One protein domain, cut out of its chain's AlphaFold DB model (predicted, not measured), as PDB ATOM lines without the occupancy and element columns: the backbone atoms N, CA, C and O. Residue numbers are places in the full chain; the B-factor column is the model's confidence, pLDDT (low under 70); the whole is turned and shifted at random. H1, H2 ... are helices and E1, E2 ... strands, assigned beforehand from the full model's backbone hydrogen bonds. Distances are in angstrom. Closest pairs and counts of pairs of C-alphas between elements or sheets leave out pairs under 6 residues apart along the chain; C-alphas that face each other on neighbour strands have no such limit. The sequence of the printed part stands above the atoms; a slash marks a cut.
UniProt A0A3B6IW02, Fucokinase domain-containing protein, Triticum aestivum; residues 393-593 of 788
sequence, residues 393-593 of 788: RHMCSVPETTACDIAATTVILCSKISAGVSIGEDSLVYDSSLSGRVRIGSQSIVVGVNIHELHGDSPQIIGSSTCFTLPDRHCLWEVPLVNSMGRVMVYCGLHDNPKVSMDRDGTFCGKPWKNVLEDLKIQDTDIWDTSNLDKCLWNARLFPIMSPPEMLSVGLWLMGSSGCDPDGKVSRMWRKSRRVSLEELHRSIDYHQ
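This is residues 393 to 593 of the 788 residues of the protein "Fucokinase domain-containing protein" of Triticum aestivum (UniProt A0A3B6IW02). With little regular structure, the chain first winds in stacked turns, E1, E2, E4, E6 in one wall, E3, E5 in another; after hairpin E6-E7 comes a loop-rich part with four short helices, H2 over E7. The printed part has 201 residues, seven named strands, then four named helices, mixed class, under half in named elements. The mixed sheet runs E1 E2 E4 E6 E7; the whole is compact, radius of gyration of the C-alphas 16.9 A, spans 53 by 38 by 38 A.

E1 is residues 411 to 413, from C-alpha 411 at (160.330, 162.961, 180.801); E2 428 to 430, E3 438 to 440, E4 445 to 447, E5 468 to 470, E6 474 to 480, 20.5 A, E7 487 to 493, 20.4 A. H1 is 513 to 520, H2 548 to 558, 14.9 A, H3 569 to 576, H4 582 to 588, to C-alpha 588 at (138.177, 155.791, 198.089).

Within hydrogen-bond range are N 413 and O 429, 2.9 A, in parallel E1 and E2, and N 475 and O 492, 2.8 A, in antiparallel E6 and E7. H2 is on the sheet over E7, height 9.1 A, and touches H3, closest C-alphas Val 554 and Val 570, 6.2 A. H1 is not on the sheet; H4 only grazes it. In H1, H2, H3 and H4 every O i to N i+4 pair is within range.

The farthest C-alphas, Thr 401 and Ser 531, are 54.3 A apart. The printed part has no cut; links E1 to E2, E4 to E5, E7 to H1 and H1 to H2 are long. The pLDDT is under 70 at residues 400 to 401, 453 to 466 and 562 to 563.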
ATOM      1  N   ARG A 393     159.881 162.570 175.243       93.25
ATOM      2  CA  ARG A 393     158.738 163.343 174.751       93.25
ATOM      3  C   ARG A 393     157.873 162.383 173.954       93.25
ATOM      4  O   ARG A 393     158.272 161.975 172.866       93.25
ATOM      5  N   HIS A 394     156.743 161.978 174.518       93.19
ATOM      6  CA  HIS A 394     155.880 160.980 173.891       93.19
ATOM      7  C   HIS A 394     154.413 161.320 174.109       93.19
ATOM      8  O   HIS A 394     153.995 161.525 175.249       93.19
ATOM      9  N   MET A 395     153.638 161.388 173.022       88.38
ATOM     10  CA  MET A 395     152.232 161.817 173.054       88.38
ATOM     11  C   MET A 395     152.026 163.102 173.871       88.38
ATOM     12  O   MET A 395     151.169 163.176 174.744       88.38
ATOM     13  N   CYS A 396     152.866 164.113 173.643       91.06
ATOM     14  CA  CYS A 396     152.846 165.354 174.409       91.06
ATOM     15  C   CYS A 396     152.793 166.585 173.505       91.06
ATOM     16  O   CYS A 396     153.310 166.574 172.388       91.06
ATOM     17  N   SER A 397     152.228 167.669 174.031       89.94
ATOM     18  CA  SER A 397     152.246 168.991 173.407       89.94
ATOM     19  C   SER A 397     153.139 169.906 174.238       89.94
ATOM     20  O   SER A 397     152.890 170.095 175.425       89.94
ATOM     21  N   VAL A 398     154.205 170.427 173.632       88.38
ATOM     22  CA  VAL A 398     155.161 171.343 174.266       88.38
ATOM     23  C   VAL A 398     155.416 172.498 173.291       88.38
ATOM     24  O   VAL A 398     155.540 172.227 172.095       88.38
ATOM     25  N   PRO A 399     155.480 173.766 173.734       82.50
ATOM     26  CA  PRO A 399     155.705 174.891 172.832       82.50
ATOM     27  C   PRO A 399     157.122 174.844 172.248       82.50
ATOM     28  O   PRO A 399     158.069 174.506 172.952       82.50
ATOM     29  N   GLU A 400     157.280 175.224 170.978       66.44
ATOM     30  CA  GLU A 400     158.586 175.257 170.292       66.44
ATOM     31  C   GLU A 400     159.482 176.440 170.717       66.44
ATOM     32  O   GLU A 400     160.653 176.505 170.353       66.44
ATOM     33  N   THR A 401     158.941 177.402 171.469       66.00
ATOM     34  CA  THR A 401     159.603 178.670 171.811       66.00
ATOM     35  C   THR A 401     160.270 178.633 173.192       66.00
ATOM     36  O   THR A 401     159.943 177.799 174.033       66.00
ATOM     37  N   THR A 402     161.121 179.624 173.502       71.19
ATOM     38  CA  THR A 402     161.660 179.885 174.861       71.19
ATOM     39  C   THR A 402     160.587 180.297 175.883       71.19
ATOM     40  O   THR A 402     160.899 180.846 176.936       71.19
ATOM     41  N   ALA A 403     159.305 180.108 175.561       80.19
ATOM     42  CA  ALA A 403     158.191 180.388 176.453       80.19
ATOM     43  C   ALA A 403     158.096 179.379 177.609       80.19
ATOM     44  O   ALA A 403     157.403 179.656 178.587       80.19
ATOM     45  N   CYS A 404     158.784 178.238 177.499       88.25
ATOM     46  CA  CYS A 404     158.969 177.273 178.577       88.25
ATOM     47  C   CYS A 404     160.459 177.026 178.818       88.25
ATOM     48  O   CYS A 404     161.253 177.051 177.879       88.25
ATOM     49  N   ASP A 405     160.810 176.727 180.066       91.62
ATOM     50  CA  ASP A 405     162.164 176.328 180.458       91.62
ATOM     51  C   ASP A 405     162.142 174.876 180.946       91.62
ATOM     52  O   ASP A 405     161.794 174.594 182.090       91.62
ATOM     53  N   ILE A 406     162.389 173.933 180.036       94.25
ATOM     54  CA  ILE A 406     162.246 172.498 180.299       94.25
ATOM     55  C   ILE A 406     163.594 171.824 180.085       94.25
ATOM     56  O   ILE A 406     164.118 171.824 178.968       94.25
ATOM     57  N   ALA A 407     164.114 171.181 181.127       94.56
ATOM     58  CA  ALA A 407     165.363 170.447 181.034       94.56
ATOM     59  C   ALA A 407     165.297 169.304 179.998       94.56
ATOM     60  O   ALA A 407     164.272 168.639 179.787       94.56
ATOM     61  N   ALA A 408     166.431 169.043 179.344       91.94
ATOM     62  CA  ALA A 408     166.537 168.012 178.313       91.94
ATOM     63  C   ALA A 408     166.306 166.595 178.870       91.94
ATOM     64  O   ALA A 408     165.812 165.723 178.152       91.94
ATOM     65  N   THR A 409     166.637 166.361 180.145       94.44
ATOM     66  CA  THR A 409     166.488 165.049 180.787       94.44
ATOM     67  C   THR A 409     165.087 164.792 181.343       94.44
ATOM     68  O   THR A 409     164.739 163.631 181.562       94.44
ATOM     69  N   THR A 410     164.243 165.822 181.485       96.00
ATOM     70  CA  THR A 410     162.836 165.675 181.885       96.00
ATOM     71  C   THR A 410     162.127 164.664 180.983       96.00
ATOM     72  O   THR A 410     162.382 164.615 179.781       96.00
ATOM     73  N   VAL A 411     161.196 163.891 181.528       97.62
ATOM     74  CA  VAL A 411     160.330 162.961 180.801       97.62
ATOM     75  C   VAL A 411     158.901 163.503 180.823       97.62
ATOM     76  O   VAL A 411     158.331 163.701 181.890       97.62
ATOM     77  N   ILE A 412     158.327 163.769 179.649       97.25
ATOM     78  CA  ILE A 412     156.974 164.315 179.478       97.25
ATOM     79  C   ILE A 412     156.179 163.344 178.611       97.25
ATOM     80  O   ILE A 412     156.508 163.128 177.441       97.25
ATOM     81  N   LEU A 413     155.144 162.756 179.204       96.50
ATOM     82  CA  LEU A 413     154.373 161.655 178.632       96.50
ATOM     83  C   LEU A 413     152.885 161.977 178.718       96.50
ATOM     84  O   LEU A 413     152.416 162.362 179.788       96.50
ATOM     85  N   CYS A 414     152.136 161.812 177.626       93.69
ATOM     86  CA  CYS A 414     150.683 162.049 177.623       93.69
ATOM     87  C   CYS A 414     150.308 163.389 178.281       93.69
ATOM     88  O   CYS A 414     149.414 163.427 179.108       93.69
ATOM     89  N   SER A 415     151.056 164.465 178.020       95.81
ATOM     90  CA  SER A 415     150.912 165.721 178.772       95.81
ATOM     91  C   SER A 415     150.937 166.944 177.864       95.81
ATOM     92  O   SER A 415     151.608 166.958 176.826       95.81
ATOM     93  N   LYS A 416     150.242 168.001 178.283       94.50
ATOM     94  CA  LYS A 416     150.243 169.312 177.627       94.50
ATOM     95  C   LYS A 416     150.975 170.326 178.494       94.50
ATOM     96  O   LYS A 416     150.536 170.641 179.594       94.50
ATOM     97  N   ILE A 417     152.053 170.887 177.971       93.94
ATOM     98  CA  ILE A 417     152.779 171.994 178.583       93.94
ATOM     99  C   ILE A 417     152.521 173.244 177.749       93.94
ATOM    100  O   ILE A 417     152.587 173.207 176.525       93.94
ATOM    101  N   SER A 418     152.199 174.350 178.406       91.00
ATOM    102  CA  SER A 418     151.981 175.650 177.762       91.00
ATOM    103  C   SER A 418     152.989 176.679 178.269       91.00
ATOM    104  O   SER A 418     153.711 176.419 179.228       91.00
ATOM    105  N   ALA A 419     153.022 177.853 177.634       87.88
ATOM    106  CA  ALA A 419     153.903 178.958 178.012       87.88
ATOM    107  C   ALA A 419     153.837 179.297 179.516       87.88
ATOM    108  O   ALA A 419     152.773 179.226 180.136       87.88
ATOM    109  N   GLY A 420     154.979 179.704 180.078       86.88
ATOM    110  CA  GLY A 420     155.137 180.090 181.484       86.88
ATOM    111  C   GLY A 420     155.560 178.955 182.421       86.88
ATOM    112  O   GLY A 420     155.852 179.220 183.590       86.88
ATOM    113  N   VAL A 421     155.630 177.718 181.918       93.12
ATOM    114  CA  VAL A 421     156.000 176.533 182.700       93.12
ATOM    115  C   VAL A 421     157.514 176.309 182.672       93.12
ATOM    116  O   VAL A 421     158.150 176.394 181.620       93.12
ATOM    117  N   SER A 422     158.087 175.969 183.829       94.88
ATOM    118  CA  SER A 422     159.474 175.500 183.950       94.88
ATOM    119  C   SER A 422     159.544 174.139 184.637       94.88
ATOM    120  O   SER A 422     158.774 173.887 185.566       94.88
ATOM    121  N   ILE A 423     160.422 173.251 184.163       97.00
ATOM    122  CA  ILE A 423     160.576 171.886 184.683       97.00
ATOM    123  C   ILE A 423     162.061 171.516 184.754       97.00
ATOM    124  O   ILE A 423     162.765 171.561 183.745       97.00
ATOM    125  N   GLY A 424     162.504 171.123 185.948       97.19
ATOM    126  CA  GLY A 424     163.879 170.728 186.242       97.19
ATOM    127  C   GLY A 424     164.297 169.363 185.688       97.19
ATOM    128  O   GLY A 424     163.517 168.620 185.079       97.19
ATOM    129  N   GLU A 425     165.570 169.045 185.911       97.00
ATOM    130  CA  GLU A 425     166.234 167.834 185.424       97.00
ATOM    131  C   GLU A 425     165.636 166.565 186.034       97.00
ATOM    132  O   GLU A 425     165.194 166.556 187.182       97.00
ATOM    133  N   ASP A 426     165.636 165.478 185.258       96.69
ATOM    134  CA  ASP A 426     165.281 164.120 185.699       96.69
ATOM    135  C   ASP A 426     163.881 163.999 186.335       96.69
ATOM    136  O   ASP A 426     163.599 163.076 187.095       96.69
ATOM    137  N   SER A 427     162.986 164.934 186.010       97.88
ATOM    138  CA  SER A 427     161.591 164.948 186.455       97.88
ATOM    139  C   SER A 427     160.672 164.183 185.497       97.88
ATOM    140  O   SER A 427     160.928 164.117 184.294       97.88
ATOM    141  N   LEU A 428     159.568 163.643 186.018       98.12
ATOM    142  CA  LEU A 428     158.522 162.955 185.255       98.12
ATOM    143  C   LEU A 428     157.214 163.748 185.318       98.12
ATOM    144  O   LEU A 428     156.673 163.964 186.397       98.12
ATOM    145  N   VAL A 429     156.671 164.118 184.159       98.12
ATOM    146  CA  VAL A 429     155.317 164.668 184.019       98.12
ATOM    147  C   VAL A 429     154.493 163.708 183.168       98.12
ATOM    148  O   VAL A 429     154.845 163.438 182.017       98.12
ATOM    149  N   TYR A 430     153.422 163.165 183.744       96.88
ATOM    150  CA  TYR A 430     152.572 162.164 183.105       96.88
ATOM    151  C   TYR A 430     151.088 162.519 183.225       96.88
ATOM    152  O   TYR A 430     150.623 162.904 184.297       96.88
ATOM    153  N   ASP A 431     150.343 162.371 182.130       94.75
ATOM    154  CA  ASP A 431     148.883 162.559 182.092       94.75
ATOM    155  C   ASP A 431     148.428 163.911 182.680       94.75
ATOM    156  O   ASP A 431     147.489 163.978 183.466       94.75
ATOM    157  N   SER A 432     149.180 164.983 182.406       95.31
ATOM    158  CA  SER A 432     149.028 166.286 183.070       95.31
ATOM    159  C   SER A 432     148.942 167.445 182.077       95.31
ATOM    160  O   SER A 432     149.564 167.434 181.013       95.31
ATOM    161  N   SER A 433     148.225 168.501 182.457       94.81
ATOM    162  CA  SER A 433     148.071 169.723 181.664       94.81
ATOM    163  C   SER A 433     148.510 170.933 182.480       94.81
ATOM    164  O   SER A 433     147.852 171.309 183.445       94.81
ATOM    165  N   LEU A 434     149.643 171.535 182.123       93.81
ATOM    166  CA  LEU A 434     150.261 172.625 182.876       93.81
ATOM    167  C   LEU A 434     150.324 173.889 182.014       93.81
ATOM    168  O   LEU A 434     150.882 173.880 180.911       93.81
ATOM    169  N   SER A 435     149.776 174.992 182.519       89.06
ATOM    170  CA  SER A 435     149.912 176.317 181.915       89.06
ATOM    171  C   SER A 435     150.090 177.428 182.947       89.06
ATOM    172  O   SER A 435     149.759 177.279 184.124       89.06
ATOM    173  N   GLY A 436     150.626 178.556 182.479       83.38
ATOM    174  CA  GLY A 436     150.896 179.726 183.303       83.38
ATOM    175  C   GLY A 436     152.129 179.561 184.177       83.38
ATOM    176  O   GLY A 436     153.000 178.742 183.895       83.38
ATOM    177  N   ARG A 437     152.223 180.360 185.246       84.88
ATOM    178  CA  ARG A 437     153.407 180.417 186.123       84.88
ATOM    179  C   ARG A 437     153.518 179.199 187.049       84.88
ATOM    180  O   ARG A 437     153.301 179.310 188.259       84.88
ATOM    181  N   VAL A 438     153.895 178.060 186.479       92.38
ATOM    182  CA  VAL A 438     154.177 176.798 187.177       92.38
ATOM    183  C   VAL A 438     155.672 176.488 187.098       92.38
ATOM    184  O   VAL A 438     156.265 176.504 186.023       92.38
ATOM    185  N   ARG A 439     156.291 176.179 188.238       95.00
ATOM    186  CA  ARG A 439     157.671 175.691 188.317       95.00
ATOM    187  C   ARG A 439     157.700 174.318 188.958       95.00
ATOM    188  O   ARG A 439     157.199 174.148 190.065       95.00
ATOM    189  N   ILE A 440     158.285 173.353 188.271       97.38
ATOM    190  CA  ILE A 440     158.504 172.002 188.770       97.38
ATOM    191  C   ILE A 440     160.004 171.830 188.980       97.38
ATOM    192  O   ILE A 440     160.778 171.977 188.038       97.38
ATOM    193  N   GLY A 441     160.406 171.539 190.214       97.25
ATOM    194  CA  GLY A 441     161.792 171.272 190.571       97.25
ATOM    195  C   GLY A 441     162.367 170.034 189.883       97.25
ATOM    196  O   GLY A 441     161.673 169.295 189.178       97.25
ATOM    197  N   SER A 442     163.658 169.816 190.091       98.00
ATOM    198  CA  SER A 442     164.382 168.652 189.583       98.00
ATOM    199  C   SER A 442     164.054 167.401 190.398       98.00
ATOM    200  O   SER A 442     163.792 167.476 191.601       98.00
ATOM    201  N   GLN A 443     164.107 166.235 189.758       97.50
ATOM    202  CA  GLN A 443     163.779 164.935 190.350       97.50
ATOM    203  C   GLN A 443     162.370 164.893 190.965       97.50
ATOM    204  O   GLN A 443     162.149 164.299 192.020       97.50
ATOM    205  N   SER A 444     161.410 165.544 190.311       97.94
ATOM    206  CA  SER A 444     160.025 165.640 190.772       97.94
ATOM    207  C   SER A 444     159.068 164.867 189.865       97.94
ATOM    208  O   SER A 444     159.329 164.663 188.680       97.94
ATOM    209  N   ILE A 445     157.950 164.408 190.428       98.25
ATOM    210  CA  ILE A 445     156.947 163.591 189.732       98.25
ATOM    211  C   ILE A 445     155.604 164.312 189.758       98.25
ATOM    212  O   ILE A 445     155.104 164.633 190.831       98.25
ATOM    213  N   VAL A 446     155.003 164.535 188.592       97.94
ATOM    214  CA  VAL A 446     153.676 165.142 188.442       97.94
ATOM    215  C   VAL A 446     152.780 164.200 187.645       97.94
ATOM    216  O   VAL A 446     153.133 163.830 186.524       97.94
ATOM    217  N   VAL A 447     151.642 163.795 188.217       96.75
ATOM    218  CA  VAL A 447     150.735 162.814 187.596       96.75
ATOM    219  C   VAL A 447     149.276 163.243 187.677       96.75
ATOM    220  O   VAL A 447     148.769 163.493 188.768       96.75
ATOM    221  N   GLY A 448     148.573 163.256 186.544       93.94
ATOM    222  CA  GLY A 448     147.127 163.501 186.526       93.94
ATOM    223  C   GLY A 448     146.719 164.933 186.880       93.94
ATOM    224  O   GLY A 448     145.564 165.154 187.229       93.94
ATOM    225  N   VAL A 449     147.645 165.900 186.873       93.50
ATOM    226  CA  VAL A 449     147.399 167.247 187.410       93.50
ATOM    227  C   VAL A 449     147.119 168.246 186.296       93.50
ATOM    228  O   VAL A 449     147.900 168.391 185.356       93.50
ATOM    229  N   ASN A 450     146.019 168.986 186.438       90.88
ATOM    230  CA  ASN A 450     145.591 170.009 185.488       90.88
ATOM    231  C   ASN A 450     145.625 171.398 186.143       90.88
ATOM    232  O   ASN A 450     144.756 171.739 186.945       90.88
ATOM    233  N   ILE A 451     146.634 172.205 185.808       87.38
ATOM    234  CA  ILE A 451     146.808 173.580 186.293       87.38
ATOM    235  C   ILE A 451     146.688 174.525 185.103       87.38
ATOM    236  O   ILE A 451     147.510 174.483 184.188       87.38
ATOM    237  N   HIS A 452     145.678 175.396 185.143       79.44
ATOM    238  CA  HIS A 452     145.393 176.349 184.078       79.44
ATOM    239  C   HIS A 452     145.384 177.798 184.569       79.44
ATOM    240  O   HIS A 452     144.742 178.119 185.570       79.44
ATOM    241  N   GLU A 453     146.040 178.687 183.822       63.44
ATOM    242  CA  GLU A 453     145.872 180.139 183.958       63.44
ATOM    243  C   GLU A 453     144.586 180.574 183.228       63.44
ATOM    244  O   GLU A 453     144.407 180.292 182.043       63.44
ATOM    245  N   LEU A 454     143.650 181.204 183.946       51.28
ATOM    246  CA  LEU A 454     142.364 181.657 183.400       51.28
ATOM    247  C   LEU A 454     142.505 183.041 182.749       51.28
ATOM    248  O   LEU A 454     142.962 183.989 183.386       51.28
ATOM    249  N   HIS A 455     142.015 183.184 181.516       43.38
ATOM    250  CA  HIS A 455     141.701 184.482 180.915       43.38
ATOM    251  C   HIS A 455     140.192 184.772 181.092       43.38
ATOM    252  O   HIS A 455     139.384 184.262 180.322       43.38
ATOM    253  N   GLY A 456     139.804 185.571 182.100       42.22
ATOM    254  CA  GLY A 456     138.433 186.110 182.274       42.22
ATOM    255  C   GLY A 456     137.652 185.675 183.536       42.22
ATOM    256  O   GLY A 456     137.968 184.660 184.151       42.22
ATOM    257  N   ASP A 457     136.633 186.474 183.900       40.56
ATOM    258  CA  ASP A 457     135.893 186.628 185.185       40.56
ATOM    259  C   ASP A 457     135.201 185.390 185.831       40.56
ATOM    260  O   ASP A 457     134.030 185.438 186.214       40.56
ATOM    261  N   SER A 458     135.900 184.272 186.043       43.66
ATOM    262  CA  SER A 458     135.418 183.155 186.889       43.66
ATOM    263  C   SER A 458     136.528 182.638 187.833       43.66
ATOM    264  O   SER A 458     137.681 183.045 187.678       43.66
ATOM    265  N   PRO A 459     136.222 181.848 188.886       42.84
ATOM    266  CA  PRO A 459     137.025 181.787 190.112       42.84
ATOM    267  C   PRO A 459     138.406 181.121 189.930       42.84
ATOM    268  O   PRO A 459     138.564 179.911 190.030       42.84
ATOM    269  N   GLN A 460     139.398 181.975 189.665       49.72
ATOM    270  CA  GLN A 460     140.824 181.973 190.037       49.72
ATOM    271  C   GLN A 460     141.435 180.635 190.522       49.72
ATOM    272  O   GLN A 460     141.481 180.388 191.723       49.72
ATOM    273  N   ILE A 461     142.018 179.826 189.620       52.38
ATOM    274  CA  ILE A 461     142.901 178.688 189.986       52.38
ATOM    275  C   ILE A 461     144.280 179.187 190.470       52.38
ATOM    276  O   ILE A 461     144.900 178.581 191.342       52.38
ATOM    277  N   ILE A 462     144.739 180.336 189.959       49.22
ATOM    278  CA  ILE A 462     145.917 181.075 190.430       49.22
ATOM    279  C   ILE A 462     145.580 182.569 190.308       49.22
ATOM    280  O   ILE A 462     145.102 183.012 189.264       49.22
ATOM    281  N   GLY A 463     145.779 183.358 191.368       47.97
ATOM    282  CA  GLY A 463     145.653 184.816 191.276       47.97
ATOM    283  C   GLY A 463     146.733 185.379 190.348       47.97
ATOM    284  O   GLY A 463     147.841 184.850 190.303       47.97
ATOM    285  N   SER A 464     146.459 186.474 189.634       48.03
ATOM    286  CA  SER A 464     147.384 187.073 188.648       48.03
ATOM    287  C   SER A 464     148.772 187.458 189.193       48.03
ATOM    288  O   SER A 464     149.662 187.796 188.408       48.03
ATOM    289  N   SER A 465     149.023 187.313 190.500       51.31
ATOM    290  CA  SER A 465     150.287 187.551 191.204       51.31
ATOM    291  C   SER A 465     151.004 186.309 191.770       51.31
ATOM    292  O   SER A 465     152.186 186.420 192.089       51.31
ATOM    293  N   THR A 466     150.374 185.132 191.888       62.31
ATOM    294  CA  THR A 466     151.019 183.942 192.486       62.31
ATOM    295  C   THR A 466     151.583 182.984 191.434       62.31
ATOM    296  O   THR A 466     151.128 182.929 190.293       62.31
ATOM    297  N   CYS A 467     152.657 182.281 191.789       77.62
ATOM    298  CA  CYS A 467     153.319 181.262 190.981       77.62
ATOM    299  C   CYS A 467     153.310 179.966 191.790       77.62
ATOM    300  O   CYS A 467     153.699 179.984 192.958       77.62
ATOM    301  N   PHE A 468     152.864 178.859 191.197       88.81
ATOM    302  CA  PHE A 468     152.947 177.558 191.856       88.81
ATOM    303  C   PHE A 468     154.346 176.978 191.648       88.81
ATOM    304  O   PHE A 468     154.818 176.907 190.516       88.81
ATOM    305  N   THR A 469     155.018 176.586 192.729       92.56
ATOM    306  CA  THR A 469     156.339 175.949 192.678       92.56
ATOM    307  C   THR A 469     156.293 174.622 193.425       92.56
ATOM    308  O   THR A 469     156.113 174.606 194.640       92.56
ATOM    309  N   LEU A 470     156.465 173.517 192.702       95.44
ATOM    310  CA  LEU A 470     156.769 172.215 193.286       95.44
ATOM    311  C   LEU A 470     158.288 172.155 193.510       95.44
ATOM    312  O   LEU A 470     159.017 172.265 192.523       95.44
ATOM    313  N   PRO A 471     158.789 172.016 194.750       95.75
ATOM    314  CA  PRO A 471     160.226 171.970 195.001       95.75
ATOM    315  C   PRO A 471     160.897 170.738 194.376       95.75
ATOM    316  O   PRO A 471     160.229 169.807 193.915       95.75
ATOM    317  N   ASP A 472     162.228 170.719 194.389       97.06
ATOM    318  CA  ASP A 472     163.013 169.553 193.975       97.06
ATOM    319  C   ASP A 472     162.664 168.328 194.825       97.06
ATOM    320  O   ASP A 472     162.393 168.455 196.022       97.06
ATOM    321  N   ARG A 473     162.735 167.132 194.235       97.06
ATOM    322  CA  ARG A 473     162.497 165.857 194.928       97.06
ATOM    323  C   ARG A 473     161.107 165.775 195.562       97.06
ATOM    324  O   ARG A 473     160.978 165.294 196.688       97.06
ATOM    325  N   HIS A 474     160.067 166.223 194.859       96.88
ATOM    326  CA  HIS A 474     158.678 166.138 195.324       96.88
ATOM    327  C   HIS A 474     157.761 165.443 194.315       96.88
ATOM    328  O   HIS A 474     157.958 165.501 193.105       96.88
ATOM    329  N   CYS A 475     156.727 164.789 194.830       97.44
ATOM    330  CA  CYS A 475     155.659 164.187 194.045       97.44
ATOM    331  C   CYS A 475     154.376 165.005 194.216       97.44
ATOM    332  O   CYS A 475     154.048 165.399 195.336       97.44
ATOM    333  N   LEU A 476     153.640 165.201 193.127       97.19
ATOM    334  CA  LEU A 476     152.325 165.828 193.078       97.19
ATOM    335  C   LEU A 476     151.409 164.999 192.179       97.19
ATOM    336  O   LEU A 476     151.725 164.754 191.017       97.19
ATOM    337  N   TRP A 477     150.262 164.575 192.695       96.38
ATOM    338  CA  TRP A 477     149.256 163.911 191.875       96.38
ATOM    339  C   TRP A 477     147.841 164.229 192.335       96.38
ATOM    340  O   TRP A 477     147.618 164.580 193.493       96.38
ATOM    341  N   GLU A 478     146.883 164.107 191.425       94.25
ATOM    342  CA  GLU A 478     145.464 164.315 191.706       94.25
ATOM    343  C   GLU A 478     144.691 163.008 191.522       94.25
ATOM    344  O   GLU A 478     144.965 162.236 190.601       94.25
ATOM    345  N   VAL A 479     143.712 162.750 192.392       92.56
ATOM    346  CA  VAL A 479     142.795 161.614 192.232       92.56
ATOM    347  C   VAL A 479     141.338 162.002 192.494       92.56
ATOM    348  O   VAL A 479     141.060 162.757 193.431       92.56
ATOM    349  N   PRO A 480     140.387 161.477 191.699       92.94
ATOM    350  CA  PRO A 480     138.966 161.583 191.989       92.94
ATOM    351  C   PRO A 480     138.562 160.598 193.090       92.94
ATOM    352  O   PRO A 480     139.075 159.479 193.165       92.94
ATOM    353  N   LEU A 481     137.627 161.021 193.938       91.50
ATOM    354  CA  LEU A 481     137.090 160.222 195.034       91.50
ATOM    355  C   LEU A 481     135.685 159.706 194.707       91.50
ATOM    356  O   LEU A 481     134.878 160.416 194.105       91.50
ATOM    357  N   VAL A 482     135.371 158.493 195.166       88.31
ATOM    358  CA  VAL A 482     134.042 157.877 195.017       88.31
ATOM    359  C   VAL A 482     132.942 158.705 195.693       88.31
ATOM    360  O   VAL A 482     133.198 159.507 196.592       88.31
ATOM    361  N   ASN A 483     131.684 158.470 195.305       81.00
ATOM    362  CA  ASN A 483     130.490 159.096 195.894       81.00
ATOM    363  C   ASN A 483     130.445 160.631 195.759       81.00
ATOM    364  O   ASN A 483     129.956 161.317 196.658       81.00
ATOM    365  N   SER A 484     130.961 161.174 194.651       71.50
ATOM    366  CA  SER A 484     130.962 162.620 194.362       71.50
ATOM    367  C   SER A 484     131.653 163.462 195.438       71.50
ATOM    368  O   SER A 484     131.343 164.635 195.632       71.50
ATOM    369  N   MET A 485     132.620 162.863 196.130       78.25
ATOM    370  CA  MET A 485     133.386 163.494 197.201       78.25
ATOM    371  C   MET A 485     134.409 164.516 196.688       78.25
ATOM    372  O   MET A 485     135.126 165.104 197.487       78.25
ATOM    373  N   GLY A 486     134.476 164.749 195.377       87.19
ATOM    374  CA  GLY A 486     135.401 165.682 194.740       87.19
ATOM    375  C   GLY A 486     136.724 165.027 194.343       87.19
ATOM    376  O   GLY A 486     136.803 163.816 194.134       87.19
ATOM    377  N   ARG A 487     137.764 165.852 194.209       90.94
ATOM    378  CA  ARG A 487     139.143 165.429 193.931       90.94
ATOM    379  C   ARG A 487     140.032 165.805 195.106       90.94
ATOM    380  O   ARG A 487     139.712 166.732 195.850       90.94
ATOM    381  N   VAL A 488     141.145 165.098 195.251       94.19
ATOM    382  CA  VAL A 488     142.195 165.462 196.201       94.19
ATOM    383  C   VAL A 488     143.527 165.547 195.466       94.19
ATOM    384  O   VAL A 488     143.861 164.663 194.675       94.19
ATOM    385  N   MET A 489     144.287 166.604 195.739       95.19
ATOM    386  CA  MET A 489     145.687 166.710 195.337       95.19
ATOM    387  C   MET A 489     146.574 166.267 196.494       95.19
ATOM    388  O   MET A 489     146.392 166.685 197.640       95.19
ATOM    389  N   VAL A 490     147.541 165.420 196.179       95.88
ATOM    390  CA  VAL A 490     148.446 164.812 197.142       95.88
ATOM    391  C   VAL A 490     149.866 165.260 196.843       95.88
ATOM    392  O   VAL A 490     150.269 165.338 195.684       95.88
ATOM    393  N   TYR A 491     150.615 165.539 197.908       93.88
ATOM    394  CA  TYR A 491     151.975 166.061 197.852       93.88
ATOM    395  C   TYR A 491     152.834 165.312 198.865       93.88
ATOM    396  O   TYR A 491     152.412 165.131 200.008       93.88
ATOM    397  N   CYS A 492     154.028 164.878 198.473       95.38
ATOM    398  CA  CYS A 492     155.018 164.323 199.398       95.38
ATOM    399  C   CYS A 492     156.430 164.436 198.815       95.38
ATOM    400  O   CYS A 492     156.605 164.699 197.625       95.38
ATOM    401  N   GLY A 493     157.448 164.202 199.637       96.19
ATOM    402  CA  GLY A 493     158.825 164.080 199.180       96.19
ATOM    403  C   GLY A 493     159.033 162.792 198.380       96.19
ATOM    404  O   GLY A 493     158.399 161.768 198.635       96.19
ATOM    405  N   LEU A 494     159.960 162.827 197.422       95.81
ATOM    406  CA  LEU A 494     160.342 161.696 196.570       95.81
ATOM    407  C   LEU A 494     160.837 160.494 197.391       95.81
ATOM    408  O   LEU A 494     160.584 159.345 197.028       95.81
ATOM    409  N   HIS A 495     161.537 160.773 198.492       95.00
ATOM    410  CA  HIS A 495     162.159 159.775 199.362       95.00
ATOM    411  C   HIS A 495     161.350 159.477 200.632       95.00
ATOM    412  O   HIS A 495     161.791 158.668 201.450       95.00
ATOM    413  N   ASP A 496     160.176 160.092 200.813       94.69
ATOM    414  CA  ASP A 496     159.334 159.788 201.970       94.69
ATOM    415  C   ASP A 496     158.856 158.335 201.883       94.69
ATOM    416  O   ASP A 496     158.265 157.911 200.889       94.69
ATOM    417  N   ASN A 497     159.088 157.556 202.941       93.06
ATOM    418  CA  ASN A 497     158.563 156.201 203.056       93.06
ATOM    419  C   ASN A 497     157.295 156.221 203.917       93.06
ATOM    420  O   ASN A 497     157.405 156.334 205.141       93.06
ATOM    421  N   PRO A 498     156.091 156.029 203.338       92.25
ATOM    422  CA  PRO A 498     154.856 156.272 204.074       92.25
ATOM    423  C   PRO A 498     154.607 155.362 205.277       92.25
ATOM    424  O   PRO A 498     153.733 155.650 206.088       92.25
ATOM    425  N   LYS A 499     155.370 154.270 205.403       90.44
ATOM    426  CA  LYS A 499     155.235 153.275 206.474       90.44
ATOM    427  C   LYS A 499     156.111 153.555 207.692       90.44
ATOM    428  O   LYS A 499     155.950 152.880 208.703       90.44
ATOM    429  N   VAL A 500     157.088 154.450 207.577       91.81
ATOM    430  CA  VAL A 500     158.015 154.730 208.677       91.81
ATOM    431  C   VAL A 500     157.321 155.676 209.649       91.81
ATOM    432  O   VAL A 500     156.828 156.734 209.250       91.81
ATOM    433  N   SER A 501     157.223 155.261 210.911       92.12
ATOM    434  CA  SER A 501     156.589 156.062 211.951       92.12
ATOM    435  C   SER A 501     157.473 157.230 212.377       92.12
ATOM    436  O   SER A 501     158.692 157.219 212.204       92.12
ATOM    437  N   MET A 502     156.847 158.247 212.961       89.56
ATOM    438  CA  MET A 502     157.516 159.422 213.513       89.56
ATOM    439  C   MET A 502     158.618 159.057 214.522       89.56
ATOM    440  O   MET A 502     159.653 159.717 214.551       89.56
ATOM    441  N   ASP A 503     158.433 157.988 215.299       88.06
ATOM    442  CA  ASP A 503     159.409 157.524 216.297       88.06
ATOM    443  C   ASP A 503     160.601 156.768 215.685       88.06
ATOM    444  O   ASP A 503     161.584 156.502 216.374       88.06
ATOM    445  N   ARG A 504     160.520 156.415 214.397       90.56
ATOM    446  CA  ARG A 504     161.559 155.705 213.635       90.56
ATOM    447  C   ARG A 504     162.098 156.556 212.483       90.56
ATOM    448  O   ARG A 504     162.358 156.028 211.407       90.56
ATOM    449  N   ASP A 505     162.211 157.864 212.701       90.75
ATOM    450  CA  ASP A 505     162.733 158.837 211.729       90.75
ATOM    451  C   ASP A 505     161.896 158.970 210.441       90.75
ATOM    452  O   ASP A 505     162.417 159.221 209.354       90.75
ATOM    453  N   GLY A 506     160.571 158.826 210.547       93.81
ATOM    454  CA  GLY A 506     159.656 159.092 209.436       93.81
ATOM    455  C   GLY A 506     159.710 160.550 208.961       93.81
ATOM    456  O   GLY A 506     159.861 161.481 209.760       93.81
ATOM    457  N   THR A 507     159.527 160.750 207.656       95.38
ATOM    458  CA  THR A 507     159.602 162.064 207.005       95.38
ATOM    459  C   THR A 507     158.318 162.428 206.259       95.38
ATOM    460  O   THR A 507     157.534 161.559 205.867       95.38
ATOM    461  N   PHE A 508     158.118 163.732 206.066       95.94
ATOM    462  CA  PHE A 508     157.127 164.313 205.167       95.94
ATOM    463  C   PHE A 508     157.734 165.519 204.437       95.94
ATOM    464  O   PHE A 508     158.374 166.369 205.060       95.94
ATOM    465  N   CYS A 509     157.567 165.572 203.115       94.50
ATOM    466  CA  CYS A 509     158.204 166.546 202.222       94.50
ATOM    467  C   CYS A 509     159.732 166.598 202.414       94.50
ATOM    468  O   CYS A 509     160.344 167.666 202.415       94.50
ATOM    469  N   GLY A 510     160.353 165.430 202.643       93.25
ATOM    470  CA  GLY A 510     161.799 165.300 202.847       93.25
ATOM    471  C   GLY A 510     162.319 165.809 204.197       93.25
ATOM    472  O   GLY A 510     163.532 165.832 204.405       93.25
ATOM    473  N   LYS A 511     161.439 166.206 205.126       94.56
ATOM    474  CA  LYS A 511     161.801 166.668 206.476       94.56
ATOM    475  C   LYS A 511     161.311 165.690 207.552       94.56
ATOM    476  O   LYS A 511     160.226 165.129 207.399       94.56
ATOM    477  N   PRO A 512     162.039 165.508 208.672       95.38
ATOM    478  CA  PRO A 512     161.541 164.744 209.816       95.38
ATOM    479  C   PRO A 512     160.228 165.317 210.359       95.38
ATOM    480  O   PRO A 512     160.086 166.536 210.474       95.38
ATOM    481  N   TRP A 513     159.300 164.448 210.766       94.19
ATOM    482  CA  TRP A 513     157.983 164.853 211.281       94.19
ATOM    483  C   TRP A 513     158.033 165.899 212.400       94.19
ATOM    484  O   TRP A 513     157.225 166.823 212.397       94.19
ATOM    485  N   LYS A 514     158.998 165.798 213.325       92.12
ATOM    486  CA  LYS A 514     159.167 166.769 214.423       92.12
ATOM    487  C   LYS A 514     159.343 168.197 213.897       92.12
ATOM    488  O   LYS A 514     158.654 169.101 214.357       92.12
ATOM    489  N   ASN A 515     160.188 168.364 212.880       93.94
ATOM    490  CA  ASN A 515     160.458 169.661 212.264       93.94
ATOM    491  C   ASN A 515     159.236 170.160 211.486       93.94
ATOM    492  O   ASN A 515     158.916 171.336 211.538       93.94
ATOM    493  N   VAL A 516     158.520 169.265 210.796       93.69
ATOM    494  CA  VAL A 516     157.295 169.618 210.057       93.69
ATOM    495  C   VAL A 516     156.217 170.165 210.996       93.69
ATOM    496  O   VAL A 516     155.612 171.194 210.704       93.69
ATOM    497  N   LEU A 517     155.968 169.492 212.124       92.56
ATOM    498  CA  LEU A 517     154.960 169.916 213.099       92.56
ATOM    499  C   LEU A 517     155.312 171.271 213.729       92.56
ATOM    500  O   LEU A 517     154.433 172.122 213.881       92.56
ATOM    501  N   GLU A 518     156.592 171.486 214.041       92.31
ATOM    502  CA  GLU A 518     157.101 172.750 214.578       92.31
ATOM    503  C   GLU A 518     157.009 173.891 213.549       92.31
ATOM    504  O   GLU A 518     156.373 174.911 213.829       92.31
ATOM    505  N   ASP A 519     157.547 173.687 212.339       90.69
ATOM    506  CA  ASP A 519     157.563 174.664 211.240       90.69
ATOM    507  C   ASP A 519     156.137 175.117 210.874       90.69
ATOM    508  O   ASP A 519     155.869 176.308 210.693       90.69
ATOM    509  N   LEU A 520     155.200 174.166 210.777       91.00
ATOM    510  CA  LEU A 520     153.816 174.422 210.366       91.00
ATOM    511  C   LEU A 520     152.887 174.780 211.535       91.00
ATOM    512  O   LEU A 520     151.729 175.150 211.309       91.00
ATOM    513  N   LYS A 521     153.372 174.691 212.781       90.38
ATOM    514  CA  LYS A 521     152.588 174.890 214.012       90.38
ATOM    515  C   LYS A 521     151.338 173.996 214.046       90.38
ATOM    516  O   LYS A 521     150.224 174.459 214.320       90.38
ATOM    517  N   ILE A 522     151.526 172.721 213.719       90.94
ATOM    518  CA  ILE A 522     150.499 171.670 213.708       90.94
ATOM    519  C   ILE A 522     150.727 170.767 214.925       90.94
ATOM    520  O   ILE A 522     151.866 170.439 215.244       90.94
ATOM    521  N   GLN A 523     149.657 170.367 215.611       90.75
ATOM    522  CA  GLN A 523     149.730 169.366 216.680       90.75
ATOM    523  C   GLN A 523     149.539 167.958 216.110       90.75
ATOM    524  O   GLN A 523     148.877 167.772 215.092       90.75
ATOM    525  N   ASP A 524     150.069 166.936 216.775       89.44
ATOM    526  CA  ASP A 524     149.911 165.548 216.324       89.44
ATOM    527  C   ASP A 524     148.432 165.115 216.256       89.44
ATOM    528  O   ASP A 524     148.022 164.456 215.300       89.44
ATOM    529  N   THR A 525     147.612 165.576 217.204       89.62
ATOM    530  CA  THR A 525     146.154 165.375 217.237       89.62
ATOM    531  C   THR A 525     145.414 166.044 216.082       89.62
ATOM    532  O   THR A 525     144.256 165.718 215.835       89.62
ATOM    533  N   ASP A 526     146.042 166.986 215.367       89.19
ATOM    534  CA  ASP A 526     145.419 167.600 214.193       89.19
ATOM    535  C   ASP A 526     145.382 166.636 212.997       89.19
ATOM    536  O   ASP A 526     144.561 166.843 212.101       89.19
ATOM    537  N   ILE A 527     146.275 165.635 212.941       92.56
ATOM    538  CA  ILE A 527     146.477 164.759 211.768       92.56
ATOM    539  C   ILE A 527     146.382 163.262 212.065       92.56
ATOM    540  O   ILE A 527     146.137 162.493 211.134       92.56
ATOM    541  N   TRP A 528     146.537 162.843 213.320       92.56
ATOM    542  CA  TRP A 528     146.370 161.451 213.734       92.56
ATOM    543  C   TRP A 528     145.323 161.318 214.837       92.56
ATOM    544  O   TRP A 528     145.314 162.080 215.804       92.56
ATOM    545  N   ASP A 529     144.486 160.288 214.716       82.19
ATOM    546  CA  ASP A 529     143.560 159.891 215.774       82.19
ATOM    547  C   ASP A 529     144.337 159.214 216.922       82.19
ATOM    548  O   ASP A 529     145.357 158.553 216.704       82.19
ATOM    549  N   THR A 530     143.844 159.321 218.161       72.25
ATOM    550  CA  THR A 530     144.497 158.735 219.353       72.25
ATOM    551  C   THR A 530     144.601 157.207 219.312       72.25
ATOM    552  O   THR A 530     145.356 156.621 220.081       72.25
ATOM    553  N   SER A 531     143.845 156.553 218.427       72.75
ATOM    554  CA  SER A 531     143.869 155.107 218.187       72.75
ATOM    555  C   SER A 531     145.025 154.635 217.298       72.75
ATOM    556  O   SER A 531     145.221 153.427 217.157       72.75
ATOM    557  N   ASN A 532     145.772 155.543 216.663       73.69
ATOM    558  CA  ASN A 532     146.811 155.162 215.711       73.69
ATOM    559  C   ASN A 532     148.073 154.694 216.448       73.69
ATOM    560  O   ASN A 532     148.802 155.506 217.012       73.69
ATOM    561  N   LEU A 533     148.337 153.383 216.400       71.31
ATOM    562  CA  LEU A 533     149.499 152.755 217.044       71.31
ATOM    563  C   LEU A 533     150.840 153.213 216.440       71.31
ATOM    564  O   LEU A 533     151.800 153.390 217.178       71.31
ATOM    565  N   ASP A 534     150.888 153.457 215.124       84.56
ATOM    566  CA  ASP A 534     152.077 153.930 214.403       84.56
ATOM    567  C   ASP A 534     151.763 155.231 213.644       84.56
ATOM    568  O   ASP A 534     151.200 155.202 212.547       84.56
ATOM    569  N   LYS A 535     152.123 156.391 214.207       91.81
ATOM    570  CA  LYS A 535     151.942 157.711 213.568       91.81
ATOM    571  C   LYS A 535     152.882 157.851 212.364       91.81
ATOM    572  O   LYS A 535     154.078 158.066 212.547       91.81
ATOM    573  N   CYS A 536     152.374 157.692 211.143       93.69
ATOM    574  CA  CYS A 536     153.161 157.727 209.903       93.69
ATOM    575  C   CYS A 536     152.423 158.483 208.786       93.69
ATOM    576  O   CYS A 536     151.255 158.844 208.924       93.69
ATOM    577  N   LEU A 537     153.085 158.721 207.651       94.75
ATOM    578  CA  LEU A 537     152.466 159.405 206.506       94.75
ATOM    579  C   LEU A 537     151.299 158.604 205.900       94.75
ATOM    580  O   LEU A 537     150.342 159.199 205.412       94.75
ATOM    581  N   TRP A 538     151.320 157.269 205.979       93.06
ATOM    582  CA  TRP A 538     150.229 156.432 205.473       93.06
ATOM    583  C   TRP A 538     148.877 156.744 206.138       93.06
ATOM    584  O   TRP A 538     147.859 156.780 205.450       93.06
ATOM    585  N   ASN A 539     148.866 157.024 207.446       93.00
ATOM    586  CA  ASN A 539     147.647 157.273 208.224       93.00
ATOM    587  C   ASN A 539     147.464 158.735 208.677       93.00
ATOM    588  O   ASN A 539     146.525 159.024 209.415       93.00
ATOM    589  N   ALA A 540     148.320 159.660 208.230       94.44
ATOM    590  CA  ALA A 540     148.196 161.087 208.530       94.44
ATOM    591  C   ALA A 540     147.109 161.746 207.664       94.44
ATOM    592  O   ALA A 540     147.212 161.743 206.437       94.44
ATOM    593  N   ARG A 541     146.086 162.357 208.278       95.00
ATOM    594  CA  ARG A 541     145.021 163.103 207.577       95.00
ATOM    595  C   ARG A 541     145.495 164.489 207.135       95.00
ATOM    596  O   ARG A 541     145.136 165.513 207.718       95.00
ATOM    597  N   LEU A 542     146.323 164.514 206.096       95.25
ATOM    598  CA  LEU A 542     146.946 165.731 205.575       95.25
ATOM    599  C   LEU A 542     146.168 166.374 204.427       95.25
ATOM    600  O   LEU A 542     146.146 167.600 204.331       95.25
ATOM    601  N   PHE A 543     145.567 165.570 203.553       95.94
ATOM    602  CA  PHE A 543     145.172 166.023 202.220       95.94
ATOM    603  C   PHE A 543     143.726 166.517 202.227       95.94
ATOM    604  O   PHE A 543     142.820 165.719 202.483       95.94
ATOM    605  N   PRO A 544     143.477 167.819 202.016       94.88
ATOM    606  CA  PRO A 544     142.139 168.370 202.134       94.88
ATOM    607  C   PRO A 544     141.317 168.177 200.858       94.88
ATOM    608  O   PRO A 544     141.824 168.316 199.750       94.88
ATOM    609  N   ILE A 545     140.017 167.950 201.023       93.81
ATOM    610  CA  ILE A 545     139.044 167.931 199.929       93.81
ATOM    611  C   ILE A 545     138.473 169.347 199.779       93.81
ATOM    612  O   ILE A 545     137.652 169.778 200.594       93.81
ATOM    613  N   MET A 546     138.939 170.092 198.776       91.62
ATOM    614  CA  MET A 546     138.580 171.500 198.532       91.62
ATOM    615  C   MET A 546     138.748 171.864 197.047       91.62
ATOM    616  O   MET A 546     139.000 170.988 196.221       91.62
ATOM    617  N   SER A 547     138.582 173.139 196.679       88.69
ATOM    618  CA  SER A 547     138.792 173.557 195.287       88.69
ATOM    619  C   SER A 547     140.278 173.461 194.885       88.69
ATOM    620  O   SER A 547     141.150 173.658 195.737       88.69
ATOM    621  N   PRO A 548     140.613 173.196 193.605       87.19
ATOM    622  CA  PRO A 548     142.001 173.129 193.133       87.19
ATOM    623  C   PRO A 548     142.908 174.305 193.559       87.19
ATOM    624  O   PRO A 548     143.984 174.039 194.095       87.19
ATOM    625  N   PRO A 549     142.508 175.589 193.425       85.38
ATOM    626  CA  PRO A 549     143.305 176.715 193.930       85.38
ATOM    627  C   PRO A 549     143.620 176.635 195.428       85.38
ATOM    628  O   PRO A 549     144.744 176.909 195.855       85.38
ATOM    629  N   GLU A 550     142.634 176.256 196.245       88.25
ATOM    630  CA  GLU A 550     142.822 176.112 197.690       88.25
ATOM    631  C   GLU A 550     143.753 174.934 198.002       88.25
ATOM    632  O   GLU A 550     144.637 175.075 198.850       88.25
ATOM    633  N   MET A 551     143.626 173.815 197.274       91.56
ATOM    634  CA  MET A 551     144.516 172.655 197.409       91.56
ATOM    635  C   MET A 551     145.966 172.999 197.064       91.56
ATOM    636  O   MET A 551     146.863 172.587 197.794       91.56
ATOM    637  N   LEU A 552     146.209 173.765 195.995       89.94
ATOM    638  CA  LEU A 552     147.555 174.214 195.615       89.94
ATOM    639  C   LEU A 552     148.149 175.155 196.674       89.94
ATOM    640  O   LEU A 552     149.318 175.024 197.032       89.94
ATOM    641  N   SER A 553     147.338 176.071 197.215       88.75
ATOM    642  CA  SER A 553     147.746 176.986 198.292       88.75
ATOM    643  C   SER A 553     148.129 176.236 199.572       88.75
ATOM    644  O   SER A 553     149.198 176.466 200.145       88.75
ATOM    645  N   VAL A 554     147.300 175.272 199.985       91.69
ATOM    646  CA  VAL A 554     147.606 174.389 201.116       91.69
ATOM    647  C   VAL A 554     148.831 173.526 200.829       91.69
ATOM    648  O   VAL A 554     149.663 173.368 201.715       91.69
ATOM    649  N   GLY A 555     148.972 172.994 199.613       92.19
ATOM    650  CA  GLY A 555     150.126 172.196 199.204       92.19
ATOM    651  C   GLY A 555     151.439 172.962 199.367       92.19
ATOM    652  O   GLY A 555     152.370 172.456 199.990       92.19
ATOM    653  N   LEU A 556     151.500 174.214 198.895       91.12
ATOM    654  CA  LEU A 556     152.672 175.081 199.073       91.12
ATOM    655  C   LEU A 556     153.011 175.301 200.553       91.12
ATOM    656  O   LEU A 556     154.185 175.236 200.927       91.12
ATOM    657  N   TRP A 557     151.995 175.517 201.394       92.38
ATOM    658  CA  TRP A 557     152.170 175.646 202.841       92.38
ATOM    659  C   TRP A 557     152.670 174.345 203.484       92.38
ATOM    660  O   TRP A 557     153.657 174.389 204.211       92.38
ATOM    661  N   LEU A 558     152.074 173.188 203.171       93.38
ATOM    662  CA  LEU A 558     152.485 171.876 203.696       93.38
ATOM    663  C   LEU A 558     153.916 171.489 203.290       93.38
ATOM    664  O   LEU A 558     154.611 170.829 204.058       93.38
ATOM    665  N   MET A 559     154.376 171.918 202.113       92.75
ATOM    666  CA  MET A 559     155.765 171.743 201.663       92.75
ATOM    667  C   MET A 559     156.747 172.725 202.335       92.75
ATOM    668  O   MET A 559     157.949 172.666 202.090       92.75
ATOM    669  N   GLY A 560     156.264 173.629 203.195       86.38
ATOM    670  CA  GLY A 560     157.090 174.591 203.925       86.38
ATOM    671  C   GLY A 560     157.564 175.778 203.082       86.38
ATOM    672  O   GLY A 560     158.605 176.363 203.384       86.38
ATOM    673  N   SER A 561     156.830 176.139 202.023       80.56
ATOM    674  CA  SER A 561     157.172 177.296 201.188       80.56
ATOM    675  C   SER A 561     157.067 178.597 201.992       80.56
ATOM    676  O   SER A 561     156.059 178.883 202.646       80.56
ATOM    677  N   SER A 562     158.134 179.399 201.959       64.44
ATOM    678  CA  SER A 562     158.236 180.640 202.738       64.44
ATOM    679  C   SER A 562     157.190 181.667 202.296       64.44
ATOM    680  O   SER A 562     157.027 181.921 201.107       64.44
ATOM    681  N   GLY A 563     156.495 182.288 203.256       66.94
ATOM    682  CA  GLY A 563     155.520 183.350 202.977       66.94
ATOM    683  C   GLY A 563     154.143 182.875 202.492       66.94
ATOM    684  O   GLY A 563     153.337 183.708 202.091       66.94
ATOM    685  N   CYS A 564     153.844 181.571 202.551       70.00
ATOM    686  CA  CYS A 564     152.544 181.029 202.135       70.00
ATOM    687  C   CYS A 564     151.417 181.180 203.171       70.00
ATOM    688  O   CYS A 564     150.256 181.016 202.811       70.00
ATOM    689  N   ASP A 565     151.719 181.512 204.433       80.31
ATOM    690  CA  ASP A 565     150.691 181.757 205.458       80.31
ATOM    691  C   ASP A 565     151.045 182.888 206.453       80.31
ATOM    692  O   ASP A 565     151.062 182.654 207.664       80.31
ATOM    693  N   PRO A 566     151.351 184.119 205.988       74.44
ATOM    694  CA  PRO A 566     151.756 185.217 206.872       74.44
ATOM    695  C   PRO A 566     150.664 185.592 207.887       74.44
ATOM    696  O   PRO A 566     150.973 185.906 209.034       74.44
ATOM    697  N   ASP A 567     149.392 185.473 207.491       82.12
ATOM    698  CA  ASP A 567     148.229 185.856 208.304       82.12
ATOM    699  C   ASP A 567     147.543 184.661 209.005       82.12
ATOM    700  O   ASP A 567     146.483 184.811 209.623       82.12
ATOM    701  N   GLY A 568     148.088 183.442 208.888       84.38
ATOM    702  CA  GLY A 568     147.482 182.231 209.462       84.38
ATOM    703  C   GLY A 568     146.174 181.777 208.783       84.38
ATOM    704  O   GLY A 568     145.404 180.998 209.358       84.38
ATOM    705  N   LYS A 569     145.857 182.309 207.597       87.88
ATOM    706  CA  LYS A 569     144.631 182.023 206.840       87.88
ATOM    707  C   LYS A 569     144.638 180.608 206.256       87.88
ATOM    708  O   LYS A 569     143.626 179.915 206.374       87.88
ATOM    709  N   VAL A 570     145.747 180.178 205.654       89.81
ATOM    710  CA  VAL A 570     145.871 178.870 204.988       89.81
ATOM    711  C   VAL A 570     145.824 177.749 206.020       89.81
ATOM    712  O   VAL A 570     145.027 176.823 205.876       89.81
ATOM    713  N   SER A 571     146.560 177.870 207.127       90.81
ATOM    714  CA  SER A 571     146.524 176.876 208.204       90.81
ATOM    715  C   SER A 571     145.149 176.781 208.878       90.81
ATOM    716  O   SER A 571     144.702 175.692 209.244       90.81
ATOM    717  N   ARG A 572     144.417 177.896 209.029       91.44
ATOM    718  CA  ARG A 572     143.033 177.884 209.543       91.44
ATOM    719  C   ARG A 572     142.068 177.211 208.569       91.44
ATOM    720  O   ARG A 572     141.186 176.475 209.010       91.44
ATOM    721  N   MET A 573     142.224 177.473 207.273       92.75
ATOM    722  CA  MET A 573     141.445 176.832 206.213       92.75
ATOM    723  C   MET A 573     141.684 175.320 206.206       92.75
ATOM    724  O   MET A 573     140.727 174.550 206.251       92.75
ATOM    725  N   TRP A 574     142.946 174.896 206.272       95.06
ATOM    726  CA  TRP A 574     143.321 173.488 206.340       95.06
ATOM    727  C   TRP A 574     142.744 172.781 207.575       95.06
ATOM    728  O   TRP A 574     142.099 171.745 207.424       95.06
ATOM    729  N   ARG A 575     142.854 173.359 208.784       93.31
ATOM    730  CA  ARG A 575     142.293 172.747 210.011       93.31
ATOM    731  C   ARG A 575     140.772 172.561 209.960       93.31
ATOM    732  O   ARG A 575     140.261 171.595 210.517       93.31
ATOM    733  N   LYS A 576     140.044 173.474 209.304       93.31
ATOM    734  CA  LYS A 576     138.578 173.395 209.144       93.31
ATOM    735  C   LYS A 576     138.134 172.459 208.022       93.31
ATOM    736  O   LYS A 576     136.955 172.121 207.953       93.31
ATOM    737  N   SER A 577     139.043 172.096 207.123       93.38
ATOM    738  CA  SER A 577     138.719 171.266 205.971       93.38
ATOM    739  C   SER A 577     138.550 169.797 206.354       93.38
ATOM    740  O   SER A 577     139.157 169.295 207.307       93.38
ATOM    741  N   ARG A 578     137.746 169.085 205.563       92.88
ATOM    742  CA  ARG A 578     137.724 167.625 205.594       92.88
ATOM    743  C   ARG A 578     139.009 167.115 204.947       92.88
ATOM    744  O   ARG A 578     139.275 167.435 203.791       92.88
ATOM    745  N   ARG A 579     139.783 166.329 205.692       94.06
ATOM    746  CA  ARG A 579     141.090 165.811 205.272       94.06
ATOM    747  C   ARG A 579     141.072 164.293 205.229       94.06
ATOM    748  O   ARG A 579     140.380 163.674 206.035       94.06
ATOM    749  N   VAL A 580     141.838 163.728 204.305       93.94
ATOM    750  CA  VAL A 580     142.026 162.284 204.144       93.94
ATOM    751  C   VAL A 580     143.496 161.908 204.289       93.94
ATOM    752  O   VAL A 580     144.390 162.716 204.016       93.94
ATOM    753  N   SER A 581     143.747 160.685 204.749       94.12
ATOM    754  CA  SER A 581     145.075 160.058 204.734       94.12
ATOM    755  C   SER A 581     145.330 159.279 203.443       94.12
ATOM    756  O   SER A 581     144.405 159.050 202.666       94.12
ATOM    757  N   LEU A 582     146.571 158.829 203.202       92.69
ATOM    758  CA  LEU A 582     146.864 157.937 202.067       92.69
ATOM    759  C   LEU A 582     146.115 156.599 202.178       92.69
ATOM    760  O   LEU A 582     145.715 156.034 201.162       92.69
ATOM    761  N   GLU A 583     145.907 156.100 203.398       90.12
ATOM    762  CA  GLU A 583     145.125 154.890 203.648       90.12
ATOM    763  C   GLU A 583     143.653 155.066 203.256       90.12
ATOM    764  O   GLU A 583     143.095 154.234 202.537       90.12
ATOM    765  N   GLU A 584     143.024 156.144 203.725       90.44
ATOM    766  CA  GLU A 584     141.630 156.467 203.403       90.44
ATOM    767  C   GLU A 584     141.479 156.747 201.905       90.44
ATOM    768  O   GLU A 584     140.526 156.280 201.275       90.44
ATOM    769  N   LEU A 585     142.458 157.445 201.321       90.19
ATOM    770  CA  LEU A 585     142.533 157.719 199.895       90.19
ATOM    771  C   LEU A 585     142.542 156.429 199.078       90.19
ATOM    772  O   LEU A 585     141.709 156.262 198.198       90.19
ATOM    773  N   HIS A 586     143.431 155.489 199.402       85.94
ATOM    774  CA  HIS A 586     143.576 154.233 198.665       85.94
ATOM    775  C   HIS A 586     142.260 153.441 198.551       85.94
ATOM    776  O   HIS A 586     141.998 152.828 197.517       85.94
ATOM    777  N   ARG A 587     141.407 153.492 199.583       84.88
ATOM    778  CA  ARG A 587     140.095 152.818 199.606       84.88
ATOM    779  C   ARG A 587     138.973 153.605 198.924       84.88
ATOM    780  O   ARG A 587     137.882 153.072 198.758       84.88
ATOM    781  N   SER A 588     139.207 154.868 198.575       88.38
ATOM    782  CA  SER A 588     138.177 155.791 198.089       88.38
ATOM    783  C   SER A 588     138.456 156.373 196.701       88.38
ATOM    784  O   SER A 588     137.699 157.233 196.260       88.38
ATOM    785  N   ILE A 589     139.485 155.898 195.988       89.00
ATOM    786  CA  ILE A 589     139.756 156.301 194.599       89.00
ATOM    787  C   ILE A 589     138.607 155.854 193.685       89.00
ATOM    788  O   ILE A 589     138.258 154.673 193.627       89.00
ATOM    789  N   ASP A 590     138.070 156.789 192.903       90.00
ATOM    790  CA  ASP A 590     137.165 156.477 191.802       90.00
ATOM    791  C   ASP A 590     137.964 156.072 190.556       90.00
ATOM    792  O   ASP A 590     138.292 156.880 189.683       90.00
ATOM    793  N   TYR A 591     138.291 154.781 190.467       85.75
ATOM    794  CA  TYR A 591     139.030 154.235 189.327       85.75
ATOM    795  C   TYR A 591     138.272 154.356 188.000       85.75
ATOM    796  O   TYR A 591     138.896 154.298 186.944       85.75
ATOM    797  N   HIS A 592     136.939 154.452 188.019       84.38
ATOM    798  CA  HIS A 592     136.170 154.602 186.789       84.38
ATOM    799  C   HIS A 592     136.347 156.016 186.238       84.38
ATOM    800  O   HIS A 592     136.762 156.167 185.088       84.38
ATOM    801  N   GLN A 593     136.125 157.028 187.080       87.19
ATOM    802  CA  GLN A 593     136.319 158.426 186.707       87.19
ATOM    803  C   GLN A 593     137.771 158.698 186.297       87.19
ATOM    804  O   GLN A 593     137.994 159.304 185.255       87.19
TER     805      GLN A 593